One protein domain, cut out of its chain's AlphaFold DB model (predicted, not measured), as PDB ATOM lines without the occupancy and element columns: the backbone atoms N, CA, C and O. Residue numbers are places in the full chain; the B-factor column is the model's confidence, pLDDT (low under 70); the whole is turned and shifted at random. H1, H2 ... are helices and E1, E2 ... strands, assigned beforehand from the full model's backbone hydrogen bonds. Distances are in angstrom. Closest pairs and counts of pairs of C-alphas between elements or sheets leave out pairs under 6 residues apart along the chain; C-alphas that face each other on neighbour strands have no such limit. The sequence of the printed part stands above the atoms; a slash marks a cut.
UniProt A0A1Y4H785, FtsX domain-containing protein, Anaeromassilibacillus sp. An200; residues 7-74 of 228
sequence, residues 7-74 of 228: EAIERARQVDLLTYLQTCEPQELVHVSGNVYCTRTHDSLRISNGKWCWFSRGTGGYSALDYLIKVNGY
ATOM      1  N   GLU A   7      39.888 -61.528  87.466       63.91
ATOM      2  CA  GLU A   7      40.829 -60.433  87.264       63.91
ATOM      3  C   GLU A   7      40.280 -59.321  86.349       63.91
ATOM      4  O   GLU A   7      40.493 -58.137  86.611       63.91
ATOM      5  N   ALA A   8      39.521 -59.670  85.304       63.03
ATOM      6  CA  ALA A   8      38.918 -58.690  84.396       63.03
ATOM      7  C   ALA A   8      37.823 -57.869  85.099       63.03
ATOM      8  O   ALA A   8      37.694 -56.664  84.880       63.03
ATOM      9  N   ILE A   9      37.069 -58.512  85.996       64.50
ATOM     10  CA  ILE A   9      36.024 -57.866  86.801       64.50
ATOM     11  C   ILE A   9      36.648 -56.917  87.831       64.50
ATOM     12  O   ILE A   9      36.141 -55.810  88.038       64.50
ATOM     13  N   GLU A  10      37.754 -57.315  88.465       66.12
ATOM     14  CA  GLU A  10      38.471 -56.448  89.403       66.12
ATOM     15  C   GLU A  10      39.109 -55.246  88.705       66.12
ATOM     16  O   GLU A  10      38.965 -54.123  89.190       66.12
ATOM     17  N   ARG A  11      39.721 -55.443  87.530       67.38
ATOM     18  CA  ARG A  11      40.274 -54.340  86.730       67.38
ATOM     19  C   ARG A  11      39.197 -53.346  86.303       67.38
ATOM     20  O   ARG A  11      39.370 -52.150  86.521       67.38
ATOM     21  N   ALA A  12      38.060 -53.819  85.793       65.12
ATOM     22  CA  ALA A  12      36.948 -52.947  85.400       65.12
ATOM     23  C   ALA A  12      36.359 -52.148  86.583       65.12
ATOM     24  O   ALA A  12      35.850 -51.043  86.400       65.12
ATOM     25  N   ARG A  13      36.448 -52.678  87.810       68.94
ATOM     26  CA  ARG A  13      35.995 -51.993  89.031       68.94
ATOM     27  C   ARG A  13      36.983 -50.933  89.532       68.94
ATOM     28  O   ARG A  13      36.557 -50.003  90.213       68.94
ATOM     29  N   GLN A  14      38.271 -51.063  89.212       73.62
ATOM     30  CA  GLN A  14      39.320 -50.127  89.636       73.62
ATOM     31  C   GLN A  14      39.427 -48.875  88.754       73.62
ATOM     32  O   GLN A  14      40.026 -47.890  89.184       73.62
ATOM     33  N   VAL A  15      38.855 -48.883  87.546       76.56
ATOM     34  CA  VAL A  15      38.869 -47.706  86.668       76.56
ATOM     35  C   VAL A  15      37.930 -46.630  87.223       76.56
ATOM     36  O   VAL A  15      36.714 -46.832  87.316       76.56
ATOM     37  N   ASP A  16      38.497 -45.476  87.581       83.31
ATOM     38  CA  ASP A  16      37.740 -44.285  87.978       83.31
ATOM     39  C   ASP A  16      36.976 -43.708  86.777       83.31
ATOM     40  O   ASP A  16      37.469 -43.704  85.644       83.31
ATOM     41  N   LEU A  17      35.779 -43.174  87.029       84.00
ATOM     42  CA  LEU A  17      34.952 -42.570  85.984       84.00
ATOM     43  C   LEU A  17      35.657 -41.385  85.319       84.00
ATOM     44  O   LEU A  17      35.521 -41.194  84.112       84.00
ATOM     45  N   LEU A  18      36.409 -40.586  86.082       85.31
ATOM     46  CA  LEU A  18      37.125 -39.448  85.509       85.31
ATOM     47  C   LEU A  18      38.161 -39.915  84.488       85.31
ATOM     48  O   LEU A  18      38.199 -39.393  83.378       85.31
ATOM     49  N   THR A  19      38.964 -40.920  84.845       83.44
ATOM     50  CA  THR A  19      39.962 -41.510  83.944       83.44
ATOM     51  C   THR A  19      39.301 -42.112  82.709       83.44
ATOM     52  O   THR A  19      39.783 -41.895  81.598       83.44
ATOM     53  N   TYR A  20      38.172 -42.801  82.882       83.12
ATOM     54  CA  TYR A  20      37.387 -43.348  81.777       83.12
ATOM     55  C   TYR A  20      36.919 -42.256  80.807       83.12
ATOM     56  O   TYR A  20      37.259 -42.293  79.629       83.12
ATOM     57  N   LEU A  21      36.230 -41.222  81.298       84.44
ATOM     58  CA  LEU A  21      35.710 -40.152  80.444       84.44
ATOM     59  C   LEU A  21      36.824 -39.298  79.824       84.44
ATOM     60  O   LEU A  21      36.695 -38.879  78.682       84.44
ATOM     61  N   GLN A  22      37.940 -39.066  80.522       83.19
ATOM     62  CA  GLN A  22      39.092 -38.355  79.946       83.19
ATOM     63  C   GLN A  22      39.727 -39.123  78.788       83.19
ATOM     64  O   GLN A  22      40.258 -38.506  77.866       83.19
ATOM     65  N   THR A  23      39.689 -40.452  78.850       75.19
ATOM     66  CA  THR A  23      40.335 -41.317  77.862       75.19
ATOM     67  C   THR A  23      39.406 -41.616  76.687       75.19
ATOM     68  O   THR A  23      39.840 -41.549  75.541       75.19
ATOM     69  N   CYS A  24      38.135 -41.917  76.956       74.62
ATOM     70  CA  CYS A  24      37.196 -42.430  75.957       74.62
ATOM     71  C   CYS A  24      36.313 -41.329  75.355       74.62
ATOM     72  O   CYS A  24      36.094 -41.299  74.146       74.62
ATOM     73  N   GLU A  25      35.848 -40.381  76.171       80.75
ATOM     74  CA  GLU A  25      34.918 -39.325  75.752       80.75
ATOM     75  C   GLU A  25      35.341 -37.948  76.302       80.75
ATOM     76  O   GLU A  25      34.579 -37.288  77.010       80.75
ATOM     77  N   PRO A  26      36.552 -37.447  75.982       81.38
ATOM     78  CA  PRO A  26      37.069 -36.213  76.585       81.38
ATOM     79  C   PRO A  26      36.196 -34.986  76.287       81.38
ATOM     80  O   PRO A  26      36.168 -34.032  77.059       81.38
ATOM     81  N   GLN A  27      35.459 -35.021  75.175       82.44
ATOM     82  CA  GLN A  27      34.498 -33.995  74.762       82.44
ATOM     83  C   GLN A  27      33.271 -33.882  75.676       82.44
ATOM     84  O   GLN A  27      32.580 -32.858  75.656       82.44
ATOM     85  N   GLU A  28      32.999 -34.935  76.440       84.38
ATOM     86  CA  GLU A  28      31.872 -35.038  77.353       84.38
ATOM     87  C   GLU A  28      32.179 -34.357  78.688       84.38
ATOM     88  O   GLU A  28      31.268 -33.922  79.385       84.38
ATOM     89  N   LEU A  29      33.462 -34.195  79.028       87.81
ATOM     90  CA  LEU A  29      33.905 -33.564  80.264       87.81
ATOM     91  C   LEU A  29      34.009 -32.045  80.134       87.81
ATOM     92  O   LEU A  29      34.688 -31.497  79.267       87.81
ATOM     93  N   VAL A  30      33.405 -31.354  81.095       86.62
ATOM     94  CA  VAL A  30      33.505 -29.910  81.280       86.62
ATOM     95  C   VAL A  30      34.100 -29.641  82.660       86.62
ATOM     96  O   VAL A  30      33.588 -30.090  83.689       86.62
ATOM     97  N   HIS A  31      35.219 -28.919  82.689       87.94
ATOM     98  CA  HIS A  31      35.857 -28.504  83.938       87.94
ATOM     99  C   HIS A  31      35.040 -27.393  84.604       87.94
ATOM    100  O   HIS A  31      34.648 -26.432  83.945       87.94
ATOM    101  N   VAL A  32      34.779 -27.528  85.908       85.38
ATOM    102  CA  VAL A  32      33.993 -26.545  86.670       85.38
ATOM    103  C   VAL A  32      34.896 -25.719  87.579       85.38
ATOM    104  O   VAL A  32      34.956 -24.498  87.463       85.38
ATOM    105  N   SER A  33      35.564 -26.368  88.537       81.56
ATOM    106  CA  SER A  33      36.430 -25.704  89.518       81.56
ATOM    107  C   SER A  33      37.241 -26.732  90.308       81.56
ATOM    108  O   SER A  33      36.714 -27.775  90.697       81.56
ATOM    109  N   GLY A  34      38.519 -26.448  90.574       84.31
ATOM    110  CA  GLY A  34      39.403 -27.369  91.295       84.31
ATOM    111  C   GLY A  34      39.480 -28.740  90.614       84.31
ATOM    112  O   GLY A  34      39.702 -28.814  89.408       84.31
ATOM    113  N   ASN A  35      39.263 -29.814  91.378       83.94
ATOM    114  CA  ASN A  35      39.213 -31.193  90.874       83.94
ATOM    115  C   ASN A  35      37.764 -31.686  90.662       83.94
ATOM    116  O   ASN A  35      37.432 -32.826  90.997       83.94
ATOM    117  N   VAL A  36      36.872 -30.792  90.214       87.19
ATOM    118  CA  VAL A  36      35.454 -31.080  89.961       87.19
ATOM    119  C   VAL A  36      35.141 -30.920  88.478       87.19
ATOM    120  O   VAL A  36      35.348 -29.848  87.901       87.19
ATOM    121  N   TYR A  37      34.576 -31.974  87.898       88.81
ATOM    122  CA  TYR A  37      34.153 -32.040  86.502       88.81
ATOM    123  C   TYR A  37      32.650 -32.309  86.423       88.81
ATOM    124  O   TYR A  37      32.088 -32.975  87.296       88.81
ATOM    125  N   CYS A  38      31.993 -31.796  85.390       88.25
ATOM    126  CA  CYS A  38      30.629 -32.167  85.028       88.25
ATOM    127  C   CYS A  38      30.592 -32.723  83.605       88.25
ATOM    128  O   CYS A  38      31.488 -32.461  82.806       88.25
ATOM    129  N   THR A  39      29.565 -33.505  83.296       87.06
ATOM    130  CA  THR A  39      29.337 -34.014  81.938       87.06
ATOM    131  C   THR A  39      28.477 -33.045  81.133       87.06
ATOM    132  O   THR A  39      27.613 -32.379  81.707       87.06
ATOM    133  N   ARG A  40      28.673 -32.980  79.816       84.62
ATOM    134  CA  ARG A  40      27.932 -32.095  78.904       84.62
ATOM    135  C   ARG A  40      26.495 -32.566  78.651       84.62
ATOM    136  O   ARG A  40      25.616 -31.734  78.469       84.62
ATOM    137  N   THR A  41      26.250 -33.871  78.635       84.31
ATOM    138  CA  THR A  41      24.925 -34.486  78.435       84.31
ATOM    139  C   THR A  41      24.100 -34.540  79.715       84.31
ATOM    140  O   THR A  41      22.867 -34.547  79.665       84.31
ATOM    141  N   HIS A  42      24.755 -34.573  80.878       83.31
ATOM    142  CA  HIS A  42      24.093 -34.612  82.178       83.31
ATOM    143  C   HIS A  42      24.522 -33.430  83.059       83.31
ATOM    144  O   HIS A  42      25.424 -33.545  83.887       83.31
ATOM    145  N   ASP A  43      23.795 -32.314  82.951       75.75
ATOM    146  CA  ASP A  43      24.072 -31.026  83.624       75.75
ATOM    147  C   ASP A  43      24.191 -31.091  85.161       75.75
ATOM    148  O   ASP A  43      24.735 -30.196  85.808       75.75
ATOM    149  N   SER A  44      23.658 -32.147  85.780       85.62
ATOM    150  CA  SER A  44      23.660 -32.350  87.238       85.62
ATOM    151  C   SER A  44      24.535 -33.515  87.690       85.62
ATOM    152  O   SER A  44      24.485 -33.887  88.865       85.62
ATOM    153  N   LEU A  45      25.314 -34.113  86.789       89.94
ATOM    154  CA  LEU A  45      26.298 -35.125  87.140       89.94
ATOM    155  C   LEU A  45      27.629 -34.437  87.435       89.94
ATOM    156  O   LEU A  45      28.164 -33.698  86.610       89.94
ATOM    157  N   ARG A  46      28.147 -34.653  88.646       90.75
ATOM    158  CA  ARG A  46      29.446 -34.127  89.074       90.75
ATOM    159  C   ARG A  46      30.380 -35.249  89.468       90.75
ATOM    160  O   ARG A  46      29.981 -36.162  90.187       90.75
ATOM    161  N   ILE A  47      31.630 -35.109  89.062       91.50
ATOM    162  CA  ILE A  47      32.729 -36.028  89.322       91.50
ATOM    163  C   ILE A  47      33.754 -35.276  90.161       91.50
ATOM    164  O   ILE A  47      34.164 -34.171  89.805       91.50
ATOM    165  N   SER A  48      34.135 -35.837  91.303       88.88
ATOM    166  CA  SER A  48      35.125 -35.238  92.194       88.88
ATOM    167  C   SER A  48      35.738 -36.296  93.097       88.88
ATOM    168  O   SER A  48      35.007 -37.071  93.704       88.88
ATOM    169  N   ASN A  49      37.066 -36.291  93.246       81.94
ATOM    170  CA  ASN A  49      37.795 -37.152  94.188       81.94
ATOM    171  C   ASN A  49      37.447 -38.653  94.058       81.94
ATOM    172  O   ASN A  49      37.164 -39.304  95.064       81.94
ATOM    173  N   GLY A  50      37.421 -39.186  92.831       82.19
ATOM    174  CA  GLY A  50      37.165 -40.613  92.571       82.19
ATOM    175  C   GLY A  50      35.730 -41.075  92.847       82.19
ATOM    176  O   GLY A  50      35.476 -42.262  93.035       82.19
ATOM    177  N   LYS A  51      34.781 -40.137  92.951       88.38
ATOM    178  CA  LYS A  51      33.347 -40.424  93.040       88.38
ATOM    179  C   LYS A  51      32.572 -39.552  92.073       88.38
ATOM    180  O   LYS A  51      32.957 -38.415  91.782       88.38
ATOM    181  N   TRP A  52      31.430 -40.055  91.647       91.19
ATOM    182  CA  TRP A  52      30.495 -39.314  90.824       91.19
ATOM    183  C   TRP A  52      29.090 -39.373  91.417       91.19
ATOM    184  O   TRP A  52      28.666 -40.389  91.971       91.19
ATOM    185  N   CYS A  53      28.374 -38.257  91.319       91.06
ATOM    186  CA  CYS A  53      27.013 -38.110  91.820       91.06
ATOM    187  C   CYS A  53      26.146 -37.427  90.768       91.06
ATOM    188  O   CYS A  53      26.480 -36.336  90.299       91.06
ATOM    189  N   TRP A  54      25.001 -38.027  90.459       92.06
ATOM    190  CA  TRP A  54      23.967 -37.455  89.612       92.06
ATOM    191  C   TRP A  54      22.817 -36.918  90.470       92.06
ATOM    192  O   TRP A  54      21.902 -37.642  90.868       92.06
ATOM    193  N   PHE A  55      22.868 -35.620  90.771       87.50
ATOM    194  CA  PHE A  55      22.011 -35.004  91.791       87.50
ATOM    195  C   PHE A  55      20.520 -35.004  91.436       87.50
ATOM    196  O   PHE A  55      19.692 -35.180  92.324       87.50
ATOM    197  N   SER A  56      20.162 -34.849  90.157       86.31
ATOM    198  CA  SER A  56      18.750 -34.852  89.735       86.31
ATOM    199  C   SER A  56      18.095 -36.236  89.785       86.31
ATOM    200  O   SER A  56      16.877 -36.328  89.909       86.31
ATOM    201  N   ARG A  57      18.889 -37.311  89.698       84.81
ATOM    202  CA  ARG A  57      18.412 -38.703  89.733       84.81
ATOM    203  C   ARG A  57      18.684 -39.406  91.063       84.81
ATOM    204  O   ARG A  57      18.195 -40.512  91.261       84.81
ATOM    205  N   GLY A  58      19.437 -38.779  91.968       86.06
ATOM    206  CA  GLY A  58      19.780 -39.344  93.274       86.06
ATOM    207  C   GLY A  58      20.692 -40.574  93.200       86.06
ATOM    208  O   GLY A  58      20.706 -41.378  94.128       86.06
ATOM    209  N   THR A  59      21.433 -40.748  92.103       87.94
ATOM    210  CA  THR A  59      22.331 -41.890  91.883       87.94
ATOM    211  C   THR A  59      23.795 -41.469  91.988       87.94
ATOM    212  O   THR A  59      24.146 -40.309  91.785       87.94
ATOM    213  N   GLY A  60      24.671 -42.409  92.332       87.19
ATOM    214  CA  GLY A  60      26.107 -42.165  92.412       87.19
ATOM    215  C   GLY A  60      26.915 -43.457  92.428       87.19
ATOM    216  O   GLY A  60      26.365 -44.566  92.533       87.19
ATOM    217  N   GLY A  61      28.228 -43.310  92.311       88.00
ATOM    218  CA  GLY A  61      29.165 -44.423  92.259       88.00
ATOM    219  C   GLY A  61      30.616 -43.969  92.347       88.00
ATOM    220  O   GLY A  61      30.910 -42.779  92.467       88.00
ATOM    221  N   TYR A  62      31.510 -44.950  92.300       83.19
ATOM    222  CA  TYR A  62      32.960 -44.743  92.395       83.19
ATOM    223  C   TYR A  62      33.687 -45.206  91.132       83.19
ATOM    224  O   TYR A  62      34.729 -44.673  90.786       83.19
ATOM    225  N   SER A  63      33.120 -46.187  90.430       85.12
ATOM    226  CA  SER A  63      33.736 -46.786  89.250       85.12
ATOM    227  C   SER A  63      33.101 -46.285  87.953       85.12
ATOM    228  O   SER A  63      31.930 -45.882  87.926       85.12
ATOM    229  N   ALA A  64      33.859 -46.379  86.861       83.50
ATOM    230  CA  ALA A  64      33.334 -46.236  85.506       83.50
ATOM    231  C   ALA A  64      32.246 -47.287  85.211       83.50
ATOM    232  O   ALA A  64      31.234 -46.986  84.585       83.50
ATOM    233  N   LEU A  65      32.389 -48.498  85.758       83.81
ATOM    234  CA  LEU A  65      31.398 -49.567  85.632       83.81
ATOM    235  C   LEU A  65      30.047 -49.188  86.264       83.81
ATOM    236  O   LEU A  65      29.001 -49.407  85.653       83.81
ATOM    237  N   ASP A  66      30.044 -48.572  87.452       85.25
ATOM    238  CA  ASP A  66      28.810 -48.068  88.076       85.25
ATOM    239  C   ASP A  66      28.100 -47.044  87.183       85.25
ATOM    240  O   ASP A  66      26.871 -47.025  87.131       85.25
ATOM    241  N   TYR A  67      28.863 -46.179  86.513       86.44
ATOM    242  CA  TYR A  67      28.330 -45.157  85.614       86.44
ATOM    243  C   TYR A  67      27.700 -45.781  84.371       86.44
ATOM    244  O   TYR A  67      26.545 -45.500  84.061       86.44
ATOM    245  N   LEU A  68      28.409 -46.703  83.722       85.75
ATOM    246  CA  LEU A  68      27.922 -47.413  82.538       85.75
ATOM    247  C   LEU A  68      26.599 -48.152  82.809       85.75
ATOM    248  O   LEU A  68      25.696 -48.140  81.977       85.75
ATOM    249  N   ILE A  69      26.441 -48.724  84.003       85.94
ATOM    250  CA  ILE A  69      25.211 -49.426  84.391       85.94
ATOM    251  C   ILE A  69      24.099 -48.446  84.793       85.94
ATOM    252  O   ILE A  69      22.963 -48.576  84.346       85.94
ATOM    253  N   LYS A  70      24.392 -47.476  85.669       86.44
ATOM    254  CA  LYS A  70      23.358 -46.628  86.296       86.44
ATOM    255  C   LYS A  70      22.966 -45.411  85.462       86.44
ATOM    256  O   LYS A  70      21.876 -44.880  85.670       86.44
ATOM    257  N   VAL A  71      23.850 -44.940  84.586       86.31
ATOM    258  CA  VAL A  71      23.652 -43.739  83.762       86.31
ATOM    259  C   VAL A  71      23.363 -44.130  82.318       86.31
ATOM    260  O   VAL A  71      22.313 -43.758  81.802       86.31
ATOM    261  N   ASN A  72      24.220 -44.959  81.714       83.25
ATOM    262  CA  ASN A  72      24.051 -45.389  80.319       83.25
ATOM    263  C   ASN A  72      23.090 -46.580  80.161       83.25
ATOM    264  O   ASN A  72      22.694 -46.907  79.045       83.25
ATOM    265  N   GLY A  73      22.674 -47.209  81.267       82.62
ATOM    266  CA  GLY A  73      21.674 -48.278  81.258       82.62
ATOM    267  C   GLY A  73      22.173 -49.606  80.687       82.62
ATOM    268  O   GLY A  73      21.352 -50.452  80.336       82.62
ATOM    269  N   TYR A  74      23.490 -49.802  80.585       83.56
ATOM    270  CA  TYR A  74      24.054 -51.051  80.088       83.56
ATOM    271  C   TYR A  74      23.812 -52.212  81.051       83.56
ATOM    272  O   TYR A  74      23.808 -52.059  82.278       83.56
TER     273      TYR A  74
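What this domain is: This is residues 7 to 74 of the 228 residues of the protein "FtsX domain-containing protein" of Anaeromassilibacillus sp. An200 (UniProt A0A1Y4H785). A strongly twisted meander sheet of five strands has two short helices, H2 and H3, over one face, while the helix H1 lies beyond them at one end of the long axis. The 68 printed residues hold, along the chain, H1 H2 E1 E2 E3 E4 E5 H3, of the mixed class with helices and strands. The sheet order is E1 E2 E3 E4 E5, antiparallel throughout. The whole is compact, with a radius of gyration of the C-alphas of 11.3 A, and only just elongated, spanning 35 by 23 by 19 A.

Where its parts are: H1, residues 7 to 14, begins at C-alpha 7 (40.829, -60.433, 87.264) and is 10.7 A long. H2, residues 17 to 24, is 10.3 A long. E1, residues 29 to 33, is 12.4 A long. Then come E2, residues 36 to 39, E3, 45 to 48, E4, 51 to 54, and E5, 59 to 61. H3, residues 64 to 70, ends at C-alpha 70 (23.358, -46.628, 86.296).

How they stand to each other: Each strand makes a hairpin with the next, with N 30 and O 38 at 2.8 A, N 47 and O 37 at 2.8 A, N 46 and O 53 at 2.9 A, and N 54 and O 59 at 2.8 A. H2 is on the sheet at a height of 9.6 A. H3 is on the same face, over E5, at a height of 8.0 A. H2 and H3 touch, about perpendicular at 79 degrees, the closest C-alphas being those of Leu 17 and Ala 64, 4.0 A. H1 is not on the sheet but touches H3, about perpendicular at 83 degrees, closest at the C-alphas of Arg 13 and Leu 65, 6.2 A. In H1, H2 and H3 every O i to N i+4 pair is within hydrogen-bond range.

The domain as a whole: The farthest C-alphas, those of Glu 7 and Ser 33, are 35.1 A apart. The printed part has no cut, and its links between named elements are tight. Residues 7 to 13 have pLDDT under 70.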